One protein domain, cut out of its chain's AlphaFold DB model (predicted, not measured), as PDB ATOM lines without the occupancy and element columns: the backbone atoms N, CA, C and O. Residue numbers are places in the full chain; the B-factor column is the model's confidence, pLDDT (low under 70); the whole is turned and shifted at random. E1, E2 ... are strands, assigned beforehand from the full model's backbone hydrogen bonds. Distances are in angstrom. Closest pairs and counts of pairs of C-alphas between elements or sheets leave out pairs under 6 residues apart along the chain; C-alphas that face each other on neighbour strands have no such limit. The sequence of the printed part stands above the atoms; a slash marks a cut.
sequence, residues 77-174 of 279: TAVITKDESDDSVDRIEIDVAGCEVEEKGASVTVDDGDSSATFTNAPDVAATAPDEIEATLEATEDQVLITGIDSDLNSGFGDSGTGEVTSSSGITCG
ATOM      1  N   THR A  77     339.773 364.048 196.498       88.56
ATOM      2  CA  THR A  77     339.692 364.410 195.081       88.56
ATOM      3  C   THR A  77     338.657 365.513 194.885       88.56
ATOM      4  O   THR A  77     337.521 365.391 195.336       88.56
ATOM      5  N   ALA A  78     339.052 366.565 194.176       90.50
ATOM      6  CA  ALA A  78     338.203 367.682 193.795       90.50
ATOM      7  C   ALA A  78     337.901 367.614 192.292       90.50
ATOM      8  O   ALA A  78     338.810 367.536 191.468       90.50
ATOM      9  N   VAL A  79     336.630 367.658 191.910       90.88
ATOM     10  CA  VAL A  79     336.190 367.745 190.515       90.88
ATOM     11  C   VAL A  79     335.969 369.209 190.170       90.88
ATOM     12  O   VAL A  79     335.135 369.874 190.777       90.88
ATOM     13  N   ILE A  80     336.711 369.714 189.189       89.12
ATOM     14  CA  ILE A  80     336.722 371.127 188.807       89.12
ATOM     15  C   ILE A  80     335.900 371.290 187.527       89.12
ATOM     16  O   ILE A  80     336.289 370.819 186.453       89.12
ATOM     17  N   THR A  81     334.759 371.969 187.636       88.56
ATOM     18  CA  THR A  81     333.873 372.269 186.504       88.56
ATOM     19  C   THR A  81     334.063 373.718 186.069       88.56
ATOM     20  O   THR A  81     334.041 374.626 186.898       88.56
ATOM     21  N   LYS A  82     334.226 373.941 184.763       85.88
ATOM     22  CA  LYS A  82     334.398 375.272 184.174       85.88
ATOM     23  C   LYS A  82     333.114 375.807 183.552       85.88
ATOM     24  O   LYS A  82     332.310 375.021 183.050       85.88
ATOM     25  N   ASP A  83     332.969 377.126 183.543       83.00
ATOM     26  CA  ASP A  83     331.961 377.814 182.742       83.00
ATOM     27  C   ASP A  83     332.337 377.719 181.256       83.00
ATOM     28  O   ASP A  83     333.472 377.988 180.850       83.00
ATOM     29  N   GLU A  84     331.372 377.333 180.422       81.06
ATOM     30  CA  GLU A  84     331.574 377.159 178.977       81.06
ATOM     31  C   GLU A  84     331.826 378.486 178.231       81.06
ATOM     32  O   GLU A  84     332.207 378.479 177.056       81.06
ATOM     33  N   SER A  85     331.563 379.629 178.868       82.44
ATOM     34  CA  SER A  85     331.600 380.959 178.252       82.44
ATOM     35  C   SER A  85     332.978 381.609 178.301       82.44
ATOM     36  O   SER A  85     333.317 382.362 177.382       82.44
ATOM     37  N   ASP A  86     333.749 381.368 179.363       80.00
ATOM     38  CA  ASP A  86     335.011 382.071 179.629       80.00
ATOM     39  C   ASP A  86     336.140 381.195 180.201       80.00
ATOM     40  O   ASP A  86     337.196 381.727 180.550       80.00
ATOM     41  N   ASP A  87     335.954 379.871 180.241       77.81
ATOM     42  CA  ASP A  87     336.917 378.883 180.752       77.81
ATOM     43  C   ASP A  87     337.324 379.089 182.229       77.81
ATOM     44  O   ASP A  87     338.288 378.464 182.700       77.81
ATOM     45  N   SER A  88     336.611 379.940 182.976       82.88
ATOM     46  CA  SER A  88     336.790 380.088 184.422       82.88
ATOM     47  C   SER A  88     336.159 378.914 185.174       82.88
ATOM     48  O   SER A  88     335.251 378.258 184.671       82.88
ATOM     49  N   VAL A  89     336.656 378.582 186.368       85.12
ATOM     50  CA  VAL A  89     336.009 377.558 187.214       85.12
ATOM     51  C   VAL A  89     334.677 378.100 187.730       85.12
ATOM     52  O   VAL A  89     334.660 379.102 188.439       85.12
ATOM     53  N   ASP A  90     333.595 377.401 187.398       86.19
ATOM     54  CA  ASP A  90     332.229 377.669 187.857       86.19
ATOM     55  C   ASP A  90     332.003 377.077 189.256       86.19
ATOM     56  O   ASP A  90     331.511 377.737 190.176       86.19
ATOM     57  N   ARG A  91     332.422 375.818 189.436       89.75
ATOM     58  CA  ARG A  91     332.215 375.060 190.674       89.75
ATOM     59  C   ARG A  91     333.270 373.980 190.885       89.75
ATOM     60  O   ARG A  91     333.797 373.412 189.924       89.75
ATOM     61  N   ILE A  92     333.519 373.654 192.149       90.69
ATOM     62  CA  ILE A  92     334.370 372.532 192.561       90.69
ATOM     63  C   ILE A  92     333.567 371.611 193.479       90.69
ATOM     64  O   ILE A  92     332.971 372.072 194.450       90.69
ATOM     65  N   GLU A  93     333.557 370.319 193.168       92.06
ATOM     66  CA  GLU A  93     332.834 369.278 193.907       92.06
ATOM     67  C   GLU A  93     333.839 368.327 194.569       92.06
ATOM     68  O   GLU A  93     334.718 367.787 193.898       92.06
ATOM     69  N   ILE A  94     333.734 368.123 195.881       91.38
ATOM     70  CA  ILE A  94     334.592 367.210 196.646       91.38
ATOM     71  C   ILE A  94     333.692 366.117 197.220       91.38
ATOM     72  O   ILE A  94     332.854 366.401 198.073       91.38
ATOM     73  N   ASP A  95     333.854 364.887 196.731       87.62
ATOM     74  CA  ASP A  95     333.026 363.726 197.089       87.62
ATOM     75  C   ASP A  95     333.424 363.200 198.477       87.62
ATOM     76  O   ASP A  95     334.401 362.459 198.643       87.62
ATOM     77  N   VAL A  96     332.717 363.687 199.494       82.12
ATOM     78  CA  VAL A  96     332.927 363.358 200.901       82.12
ATOM     79  C   VAL A  96     331.647 363.628 201.686       82.12
ATOM     80  O   VAL A  96     331.114 364.737 201.713       82.12
ATOM     81  N   ALA A  97     331.168 362.591 202.362       80.56
ATOM     82  CA  ALA A  97     329.924 362.640 203.108       80.56
ATOM     83  C   ALA A  97     330.113 363.125 204.553       80.56
ATOM     84  O   ALA A  97     331.188 362.986 205.156       80.56
ATOM     85  N   GLY A  98     329.019 363.625 205.135       78.38
ATOM     86  CA  GLY A  98     328.938 363.932 206.567       78.38
ATOM     87  C   GLY A  98     329.903 365.031 207.009       78.38
ATOM     88  O   GLY A  98     330.572 364.891 208.040       78.38
ATOM     89  N   CYS A  99     330.008 366.089 206.204       84.19
ATOM     90  CA  CYS A  99     330.814 367.262 206.510       84.19
ATOM     91  C   CYS A  99     329.977 368.393 207.110       84.19
ATOM     92  O   CYS A  99     328.833 368.619 206.733       84.19
ATOM     93  N   GLU A 100     330.591 369.156 208.004       86.25
ATOM     94  CA  GLU A 100     330.101 370.440 208.496       86.25
ATOM     95  C   GLU A 100     331.119 371.520 208.102       86.25
ATOM     96  O   GLU A 100     332.328 371.323 208.268       86.25
ATOM     97  N   VAL A 101     330.640 372.648 207.570       88.88
ATOM     98  CA  VAL A 101     331.461 373.786 207.123       88.88
ATOM     99  C   VAL A 101     331.137 374.994 207.994       88.88
ATOM    100  O   VAL A 101     329.971 375.347 208.162       88.88
ATOM    101  N   GLU A 102     332.157 375.644 208.549       87.81
ATOM    102  CA  GLU A 102     331.975 376.892 209.289       87.81
ATOM    103  C   GLU A 102     331.459 378.004 208.359       87.81
ATOM    104  O   GLU A 102     331.979 378.230 207.263       87.81
ATOM    105  N   GLU A 103     330.458 378.758 208.825       81.94
ATOM    106  CA  GLU A 103     329.849 379.857 208.059       81.94
ATOM    107  C   GLU A 103     330.841 380.976 207.705       81.94
ATOM    108  O   GLU A 103     330.582 381.780 206.809       81.94
ATOM    109  N   LYS A 104     331.967 381.062 208.422       86.00
ATOM    110  CA  LYS A 104     332.969 382.106 208.233       86.00
ATOM    111  C   LYS A 104     334.381 381.578 208.425       86.00
ATOM    112  O   LYS A 104     334.669 380.944 209.432       86.00
ATOM    113  N   GLY A 105     335.277 381.911 207.501       82.88
ATOM    114  CA  GLY A 105     336.702 381.600 207.600       82.88
ATOM    115  C   GLY A 105     337.070 380.150 207.281       82.88
ATOM    116  O   GLY A 105     338.261 379.840 207.267       82.88
ATOM    117  N   ALA A 106     336.092 379.285 206.980       89.94
ATOM    118  CA  ALA A 106     336.365 377.968 206.416       89.94
ATOM    119  C   ALA A 106     337.129 378.120 205.099       89.94
ATOM    120  O   ALA A 106     336.813 379.001 204.299       89.94
ATOM    121  N   SER A 107     338.122 377.270 204.868       90.19
ATOM    122  CA  SER A 107     338.931 377.335 203.656       90.19
ATOM    123  C   SER A 107     339.333 375.972 203.123       90.19
ATOM    124  O   SER A 107     339.505 375.013 203.881       90.19
ATOM    125  N   VAL A 108     339.505 375.902 201.806       92.00
ATOM    126  CA  VAL A 108     339.959 374.716 201.076       92.00
ATOM    127  C   VAL A 108     341.022 375.129 200.078       92.00
ATOM    128  O   VAL A 108     340.785 376.005 199.255       92.00
ATOM    129  N   THR A 109     342.178 374.478 200.119       92.19
ATOM    130  CA  THR A 109     343.226 374.648 199.113       92.19
ATOM    131  C   THR A 109     343.197 373.468 198.154       92.19
ATOM    132  O   THR A 109     343.395 372.327 198.575       92.19
ATOM    133  N   VAL A 110     342.979 373.743 196.869       91.31
ATOM    134  CA  VAL A 110     342.959 372.743 195.792       91.31
ATOM    135  C   VAL A 110     344.190 372.937 194.913       91.31
ATOM    136  O   VAL A 110     344.535 374.070 194.575       91.31
ATOM    137  N   ASP A 111     344.856 371.842 194.567       90.69
ATOM    138  CA  ASP A 111     345.973 371.780 193.620       90.69
ATOM    139  C   ASP A 111     345.576 370.878 192.442       90.69
ATOM    140  O   ASP A 111     345.136 369.748 192.654       90.69
ATOM    141  N   ASP A 112     345.675 371.369 191.207       88.19
ATOM    142  CA  ASP A 112     345.374 370.588 189.992       88.19
ATOM    143  C   ASP A 112     346.636 370.076 189.272       88.19
ATOM    144  O   ASP A 112     346.559 369.522 188.174       88.19
ATOM    145  N   GLY A 113     347.807 370.236 189.895       85.44
ATOM    146  CA  GLY A 113     349.123 369.898 189.359       85.44
ATOM    147  C   GLY A 113     349.801 371.017 188.563       85.44
ATOM    148  O   GLY A 113     351.037 371.050 188.519       85.44
ATOM    149  N   ASP A 114     349.038 371.934 187.965       84.56
ATOM    150  CA  ASP A 114     349.560 373.099 187.236       84.56
ATOM    151  C   ASP A 114     349.443 374.389 188.066       84.56
ATOM    152  O   ASP A 114     350.302 375.276 187.976       84.56
ATOM    153  N   SER A 115     348.413 374.462 188.906       85.06
ATOM    154  CA  SER A 115     348.034 375.599 189.732       85.06
ATOM    155  C   SER A 115     347.501 375.155 191.092       85.06
ATOM    156  O   SER A 115     347.038 374.034 191.289       85.06
ATOM    157  N   SER A 116     347.539 376.083 192.047       87.69
ATOM    158  CA  SER A 116     346.939 375.910 193.365       87.69
ATOM    159  C   SER A 116     346.235 377.192 193.788       87.69
ATOM    160  O   SER A 116     346.761 378.285 193.559       87.69
ATOM    161  N   ALA A 117     345.059 377.058 194.400       89.12
ATOM    162  CA  ALA A 117     344.332 378.177 194.987       89.12
ATOM    163  C   ALA A 117     343.637 377.773 196.286       89.12
ATOM    164  O   ALA A 117     343.252 376.618 196.479       89.12
ATOM    165  N   THR A 118     343.464 378.756 197.162       90.69
ATOM    166  CA  THR A 118     342.740 378.644 198.425       90.69
ATOM    167  C   THR A 118     341.411 379.371 198.315       90.69
ATOM    168  O   THR A 118     341.378 380.574 198.082       90.69
ATOM    169  N   PHE A 119     340.324 378.644 198.520       91.19
ATOM    170  CA  PHE A 119     338.957 379.146 198.518       91.19
ATOM    171  C   PHE A 119     338.498 379.351 199.955       91.19
ATOM    172  O   PHE A 119     338.570 378.406 200.740       91.19
ATOM    173  N   THR A 120     338.023 380.546 200.301       90.75
ATOM    174  CA  THR A 120     337.629 380.896 201.674       90.75
ATOM    175  C   THR A 120     336.177 381.360 201.734       90.75
ATOM    176  O   THR A 120     335.775 382.255 200.988       90.75
ATOM    177  N   ASN A 121     335.413 380.792 202.670       90.50
ATOM    178  CA  ASN A 121     334.030 381.158 202.950       90.50
ATOM    179  C   ASN A 121     333.961 382.459 203.753       90.50
ATOM    180  O   ASN A 121     334.485 382.520 204.868       90.50
ATOM    181  N   ALA A 122     333.307 383.484 203.199       84.06
ATOM    182  CA  ALA A 122     333.062 384.774 203.853       84.06
ATOM    183  C   ALA A 122     334.280 385.298 204.656       84.06
ATOM    184  O   ALA A 122     334.212 385.422 205.885       84.06
ATOM    185  N   PRO A 123     335.424 385.569 204.003       75.62
ATOM    186  CA  PRO A 123     336.678 385.820 204.700       75.62
ATOM    187  C   PRO A 123     336.587 387.048 205.623       75.62
ATOM    188  O   PRO A 123     335.909 388.038 205.340       75.62
ATOM    189  N   ASP A 124     337.279 386.999 206.767       72.69
ATOM    190  CA  ASP A 124     337.306 388.104 207.744       72.69
ATOM    191  C   ASP A 124     337.874 389.407 207.164       72.69
ATOM    192  O   ASP A 124     337.518 390.511 207.591       72.69
ATOM    193  N   VAL A 125     338.777 389.264 206.203       72.75
ATOM    194  CA  VAL A 125     339.394 390.333 205.426       72.75
ATOM    195  C   VAL A 125     339.273 389.965 203.957       72.75
ATOM    196  O   VAL A 125     339.377 388.796 203.616       72.75
ATOM    197  N   ALA A 126     339.069 390.951 203.082       70.19
ATOM    198  CA  ALA A 126     339.074 390.685 201.647       70.19
ATOM    199  C   ALA A 126     340.380 389.981 201.258       70.19
ATOM    200  O   ALA A 126     341.447 390.389 201.731       70.19
ATOM    201  N   ALA A 127     340.283 388.959 200.407       66.62
ATOM    202  CA  ALA A 127     341.440 388.228 199.917       66.62
ATOM    203  C   ALA A 127     342.481 389.209 199.352       66.62
ATOM    204  O   ALA A 127     342.165 390.118 198.576       66.62
ATOM    205  N   THR A 128     343.726 389.083 199.811       64.38
ATOM    206  CA  THR A 128     344.819 389.993 199.408       64.38
ATOM    207  C   THR A 128     345.911 389.294 198.615       64.38
ATOM    208  O   THR A 128     346.707 389.965 197.951       64.38
ATOM    209  N   ALA A 129     345.950 387.965 198.688       71.19
ATOM    210  CA  ALA A 129     346.857 387.136 197.925       71.19
ATOM    211  C   ALA A 129     346.199 386.749 196.586       71.19
ATOM    212  O   ALA A 129     344.988 386.557 196.541       71.19
ATOM    213  N   PRO A 130     346.968 386.662 195.488       67.38
ATOM    214  CA  PRO A 130     346.426 386.299 194.177       67.38
ATOM    215  C   PRO A 130     345.916 384.850 194.114       67.38
ATOM    216  O   PRO A 130     345.163 384.518 193.211       67.38
ATOM    217  N   ASP A 131     346.353 384.007 195.045       76.94
ATOM    218  CA  ASP A 131     345.986 382.602 195.216       76.94
ATOM    219  C   ASP A 131     344.906 382.387 196.290       76.94
ATOM    220  O   ASP A 131     344.542 381.249 196.570       76.94
ATOM    221  N   GLU A 132     344.383 383.460 196.891       83.69
ATOM    222  CA  GLU A 132     343.264 383.414 197.831       83.69
ATOM    223  C   GLU A 132     342.006 383.959 197.148       83.69
ATOM    224  O   GLU A 132     341.991 385.079 196.635       83.69
ATOM    225  N   ILE A 133     340.954 383.151 197.128       87.38
ATOM    226  CA  ILE A 133     339.725 383.416 196.393       87.38
ATOM    227  C   ILE A 133     338.558 383.350 197.372       87.38
ATOM    228  O   ILE A 133     338.384 382.379 198.106       87.38
ATOM    229  N   GLU A 134     337.747 384.402 197.392       88.75
ATOM    230  CA  GLU A 134     336.476 384.379 198.107       88.75
ATOM    231  C   GLU A 134     335.489 383.484 197.349       88.75
ATOM    232  O   GLU A 134     335.321 383.627 196.138       88.75
ATOM    233  N   ALA A 135     334.867 382.547 198.060       89.88
ATOM    234  CA  ALA A 135     333.910 381.601 197.503       89.88
ATOM    235  C   ALA A 135     332.844 381.241 198.545       89.88
ATOM    236  O   ALA A 135     332.992 381.514 199.735       89.88
ATOM    237  N   THR A 136     331.763 380.608 198.105       91.88
ATOM    238  CA  THR A 136     330.785 379.956 198.982       91.88
ATOM    239  C   THR A 136     331.155 378.490 199.127       91.88
ATOM    240  O   THR A 136     331.259 377.783 198.125       91.88
ATOM    241  N   LEU A 137     331.364 378.049 200.368       92.44
ATOM    242  CA  LEU A 137     331.614 376.650 200.706       92.44
ATOM    243  C   LEU A 137     330.369 376.102 201.404       92.44
ATOM    244  O   LEU A 137     329.946 376.645 202.424       92.44
ATOM    245  N   GLU A 138     329.802 375.029 200.869       91.69
ATOM    246  CA  GLU A 138     328.583 374.405 201.384       91.69
ATOM    247  C   GLU A 138     328.789 372.894 201.511       91.69
ATOM    248  O   GLU A 138     329.306 372.255 200.596       91.69
ATOM    249  N   ALA A 139     328.396 372.316 202.646       89.50
ATOM    250  CA  ALA A 139     328.326 370.868 202.797       89.50
ATOM    251  C   ALA A 139     326.914 370.372 202.493       89.50
ATOM    252  O   ALA A 139     325.922 370.935 202.953       89.50
ATOM    253  N   THR A 140     326.854 369.281 201.748       86.38
ATOM    254  CA  THR A 140     325.645 368.506 201.475       86.38
ATOM    255  C   THR A 140     325.778 367.126 202.128       86.38
ATOM    256  O   THR A 140     326.737 366.870 202.857       86.38
ATOM    257  N   GLU A 141     324.811 366.237 201.903       78.44
ATOM    258  CA  GLU A 141     324.831 364.886 202.478       78.44
ATOM    259  C   GLU A 141     326.075 364.089 202.046       78.44
ATOM    260  O   GLU A 141     326.702 363.415 202.868       78.44
ATOM    261  N   ASP A 142     326.457 364.216 200.776       83.31
ATOM    262  CA  ASP A 142     327.451 363.393 200.091       83.31
ATOM    263  C   ASP A 142     328.683 364.165 199.589       83.31
ATOM    264  O   ASP A 142     329.691 363.545 199.255       83.31
ATOM    265  N   GLN A 143     328.649 365.498 199.565       88.19
ATOM    266  CA  GLN A 143     329.755 366.298 199.035       88.19
ATOM    267  C   GLN A 143     329.936 367.652 199.723       88.19
ATOM    268  O   GLN A 143     329.006 368.220 200.299       88.19
ATOM    269  N   VAL A 144     331.130 368.224 199.562       90.88
ATOM    270  CA  VAL A 144     331.394 369.652 199.785       90.88
ATOM    271  C   VAL A 144     331.465 370.363 198.438       90.88
ATOM    272  O   VAL A 144     332.206 369.955 197.541       90.88
ATOM    273  N   LEU A 145     330.697 371.442 198.306       92.50
ATOM    274  CA  LEU A 145     330.582 372.252 197.104       92.50
ATOM    275  C   LEU A 145     331.249 373.616 197.311       92.50
ATOM    276  O   LEU A 145     330.985 374.305 198.297       92.50
ATOM    277  N   ILE A 146     332.080 374.025 196.353       92.06
ATOM    278  CA  ILE A 146     332.683 375.361 196.285       92.06
ATOM    279  C   ILE A 146     332.110 376.077 195.062       92.06
ATOM    280  O   ILE A 146     332.275 375.608 193.935       92.06
ATOM    281  N   THR A 147     331.431 377.202 195.276       90.75
ATOM    282  CA  THR A 147     330.753 378.000 194.233       90.75
ATOM    283  C   THR A 147     330.964 379.496 194.446       90.75
ATOM    284  O   THR A 147     331.627 379.912 195.395       90.75
ATOM    285  N   GLY A 148     330.418 380.330 193.553       86.06
ATOM    286  CA  GLY A 148     330.541 381.788 193.660       86.06
ATOM    287  C   GLY A 148     331.975 382.273 193.453       86.06
ATOM    288  O   GLY A 148     332.361 383.299 194.003       86.06
ATOM    289  N   ILE A 149     332.761 381.504 192.700       86.00
ATOM    290  CA  ILE A 149     334.172 381.756 192.435       86.00
ATOM    291  C   ILE A 149     334.270 382.901 191.424       86.00
ATOM    292  O   ILE A 149     333.690 382.838 190.342       86.00
ATOM    293  N   ASP A 150     335.004 383.959 191.768       80.25
ATOM    294  CA  ASP A 150     335.226 385.074 190.846       80.25
ATOM    295  C   ASP A 150     336.083 384.628 189.647       80.25
ATOM    296  O   ASP A 150     337.194 384.108 189.801       80.25
ATOM    297  N   SER A 151     335.559 384.841 188.438       68.94
ATOM    298  CA  SER A 151     336.164 384.399 187.179       68.94
ATOM    299  C   SER A 151     337.531 385.038 186.903       68.94
ATOM    300  O   SER A 151     338.395 384.405 186.291       68.94
ATOM    301  N   ASP A 152     337.771 386.266 187.381       68.50
ATOM    302  CA  ASP A 152     339.017 386.998 187.131       68.50
ATOM    303  C   ASP A 152     340.179 386.476 188.001       68.50
ATOM    304  O   ASP A 152     341.347 386.597 187.615       68.50
ATOM    305  N   LEU A 153     339.881 385.867 189.155       65.00
ATOM    306  CA  LEU A 153     340.874 385.402 190.138       65.00
ATOM    307  C   LEU A 153     341.341 383.952 189.922       65.00
ATOM    308  O   LEU A 153     342.266 383.486 190.578       65.00
ATOM    309  N   ASN A 154     340.728 383.244 188.979       66.06
ATOM    310  CA  ASN A 154     340.734 381.779 188.905       66.06
ATOM    311  C   ASN A 154     341.193 381.235 187.529       66.06
ATOM    312  O   ASN A 154     341.285 380.036 187.292       66.06
ATOM    313  N   SER A 155     341.608 382.114 186.617       56.75
ATOM    314  CA  SER A 155     342.101 381.756 185.271       56.75
ATOM    315  C   SER A 155     343.344 380.836 185.216       56.75
ATOM    316  O   SER A 155     343.827 380.529 184.126       56.75
ATOM    317  N   GLY A 156     343.886 380.413 186.366       60.53
ATOM    318  CA  GLY A 156     345.060 379.549 186.486       60.53
ATOM    319  C   GLY A 156     344.779 378.043 186.466       60.53
ATOM    320  O   GLY A 156     345.688 377.295 186.114       60.53
ATOM    321  N   PHE A 157     343.572 377.585 186.808       69.19
ATOM    322  CA  PHE A 157     343.253 376.151 186.767       69.19
ATOM    323  C   PHE A 157     343.220 375.648 185.312       69.19
ATOM    324  O   PHE A 157     342.627 376.294 184.434       69.19
ATOM    325  N   GLY A 158     343.885 374.519 185.044       58.41
ATOM    326  CA  GLY A 158     344.030 373.902 183.716       58.41
ATOM    327  C   GLY A 158     342.697 373.467 183.091       58.41
ATOM    328  O   GLY A 158     341.632 373.723 183.646       58.41
ATOM    329  N   ASP A 159     342.710 372.861 181.894       60.59
ATOM    330  CA  ASP A 159     341.494 372.294 181.267       60.59
ATOM    331  C   ASP A 159     340.676 371.488 182.298       60.59
ATOM    332  O   ASP A 159     341.257 370.790 183.124       60.59
ATOM    333  N   SER A 160     339.339 371.607 182.260       63.66
ATOM    334  CA  SER A 160     338.410 370.967 183.210       63.66
ATOM    335  C   SER A 160     338.868 369.558 183.603       63.66
ATOM    336  O   SER A 160     339.126 368.731 182.721       63.66
ATOM    337  N   GLY A 161     338.965 369.279 184.900       77.56
ATOM    338  CA  GLY A 161     339.693 368.106 185.365       77.56
ATOM    339  C   GLY A 161     339.524 367.815 186.849       77.56
ATOM    340  O   GLY A 161     338.586 368.269 187.500       77.56
ATOM    341  N   THR A 162     340.435 366.999 187.365       85.69
ATOM    342  CA  THR A 162     340.484 366.601 188.774       85.69
ATOM    343  C   THR A 162     341.663 367.278 189.457       85.69
ATOM    344  O   THR A 162     342.775 367.194 188.939       85.69
ATOM    345  N   GLY A 163     341.431 367.878 190.617       87.25
ATOM    346  CA  GLY A 163     342.463 368.325 191.546       87.25
ATOM    347  C   GLY A 163     342.479 367.496 192.829       87.25
ATOM    348  O   GLY A 163     341.652 366.605 193.037       87.25
ATOM    349  N   GLU A 164     343.423 367.814 193.701       90.31
ATOM    350  CA  GLU A 164     343.571 367.251 195.038       90.31
ATOM    351  C   GLU A 164     343.474 368.371 196.076       90.31
ATOM    352  O   GLU A 164     344.048 369.453 195.921       90.31
ATOM    353  N   VAL A 165     342.738 368.123 197.153       89.75
ATOM    354  CA  VAL A 165     342.693 369.036 198.290       89.75
ATOM    355  C   VAL A 165     343.967 368.863 199.107       89.75
ATOM    356  O   VAL A 165     344.175 367.849 199.768       89.75
ATOM    357  N   THR A 166     344.818 369.881 199.125       90.06
ATOM    358  CA  THR A 166     346.099 369.828 199.850       90.06
ATOM    359  C   THR A 166     345.968 370.283 201.302       90.06
ATOM    360  O   THR A 166     346.772 369.900 202.158       90.06
ATOM    361  N   SER A 167     344.949 371.092 201.603       88.94
ATOM    362  CA  SER A 167     344.665 371.611 202.939       88.94
ATOM    363  C   SER A 167     343.203 372.035 203.067       88.94
ATOM    364  O   SER A 167     342.596 372.505 202.110       88.94
ATOM    365  N   SER A 168     342.653 371.930 204.276       89.69
ATOM    366  CA  SER A 168     341.346 372.490 204.621       89.69
ATOM    367  C   SER A 168     341.317 372.965 206.069       89.69
ATOM    368  O   SER A 168     341.941 372.345 206.934       89.69
ATOM    369  N   SER A 169     340.555 374.016 206.355       88.38
ATOM    370  CA  SER A 169     340.314 374.517 207.713       88.38
ATOM    371  C   SER A 169     338.854 374.935 207.890       88.38
ATOM    372  O   SER A 169     338.198 375.268 206.909       88.38
ATOM    373  N   GLY A 170     338.324 374.868 209.117       85.12
ATOM    374  CA  GLY A 170     336.907 375.159 209.384       85.12
ATOM    375  C   GLY A 170     335.932 374.177 208.719       85.12
ATOM    376  O   GLY A 170     334.775 374.514 208.501       85.12
ATOM    377  N   ILE A 171     336.404 372.977 208.357       86.56
ATOM    378  CA  ILE A 171     335.600 371.902 207.769       86.56
ATOM    379  C   ILE A 171     335.891 370.624 208.536       86.56
ATOM    380  O   ILE A 171     337.053 370.227 208.663       86.56
ATOM    381  N   THR A 172     334.837 369.994 209.043       84.00
ATOM    382  CA  THR A 172     334.924 368.742 209.795       84.00
ATOM    383  C   THR A 172     334.132 367.676 209.063       84.00
ATOM    384  O   THR A 172     332.924 367.815 208.928       84.00
ATOM    385  N   CYS A 173     334.805 366.622 208.609       80.44
ATOM    386  CA  CYS A 173     334.207 365.519 207.858       80.44
ATOM    387  C   CYS A 173     334.350 364.192 208.605       80.44
ATOM    388  O   CYS A 173     335.101 364.086 209.580       80.44
ATOM    389  N   GLY A 174     333.626 363.164 208.162       63.41
ATOM    390  CA  GLY A 174     333.748 361.841 208.767       63.41
ATOM    391  C   GLY A 174     333.157 361.770 210.170       63.41
ATOM    392  O   GLY A 174     333.652 361.023 211.019       63.41
TER     393      GLY A 174
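What this domain is: This is residues 77 to 174 of the 279 residues of an uncharacterized protein of uncultured Rubrobacteraceae bacterium (UniProt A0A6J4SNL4). The domain is a small closed barrel of seven strands, E1 to E7, with no named helix; the link between E4 and E5, residues 122 to 131, makes a wide loop outside the ring. Round the ring run E1, E2, E6, E5, E4, E3 and E7, and E7 closes it on E1; neighbours are antiparallel except E5 and E4, which are parallel. Outside the named strands, residues 100 to 101 pair with residues 171 to 172, antiparallel. The printed part has 98 residues, with strands in the order E1 to E7 along the chain; the class is all strand, though under half of the residues, 46, are in named elements. The whole is compact and rounded, with a radius of gyration of the C-alphas of 12.3 A and spans of 33 by 28 by 22 A.

Where its parts are: E1 covers residues 77 to 82, beginning at C-alpha 77 (339.692, 364.410, 195.081), and is 16.3 A long. E2, residues 89 to 95, measures 17.3 A. E3 is residues 107 to 111, 13.5 A, and E4 is residues 116 to 121, 16.9 A. E5, residues 132 to 139, is 20.1 A long and bends by 59 degrees at residue 135. E6, residues 143 to 147, measures 12.7 A. E7, residues 161 to 169, is 23.3 A long, bends by 60 degrees at residue 166 and ends at C-alpha 169 (340.314, 374.517, 207.713).

How they stand to each other: In the barrel, E1 and E2 form a hairpin, with N 79 and O 93 within hydrogen-bond range at 2.8 A. On the other side of E2 lies E6, antiparallel, with N 92 and O 146 at 2.9 A. E5 and E6 form a hairpin, with N 136 and O 147 at 2.8 A. The pairing of E5 is staggered: residues 132 to 135 pair with E4 and residues 136 to 139 with E6. E5 and E4 are parallel, their directions 59 degrees apart, with N 133 and O 118 at 2.8 A. E3 and E4 form a hairpin, with N 119 and O 108 at 2.8 A. E7 pairs with E3 over residues 164 to 169, with N 109 and O 167 at 2.8 A, and with E1 over residues 161 to 164, with N 78 and O 163 at 2.8 A. Among the strands that stay apart are E1 and E4, and E5 and E7.

The domain as a whole: The C-alphas farthest apart, those of Ser 85 and Gly 174, are 36.1 A from each other. The printed part has no cut. The links from E2 to E3 and from E6 to E7 are long, with 11 and 13 residues. Mean pLDDT of the printed part is 82.9; it is under 70 at residues 127 to 128, 130, 151 to 160 and 174.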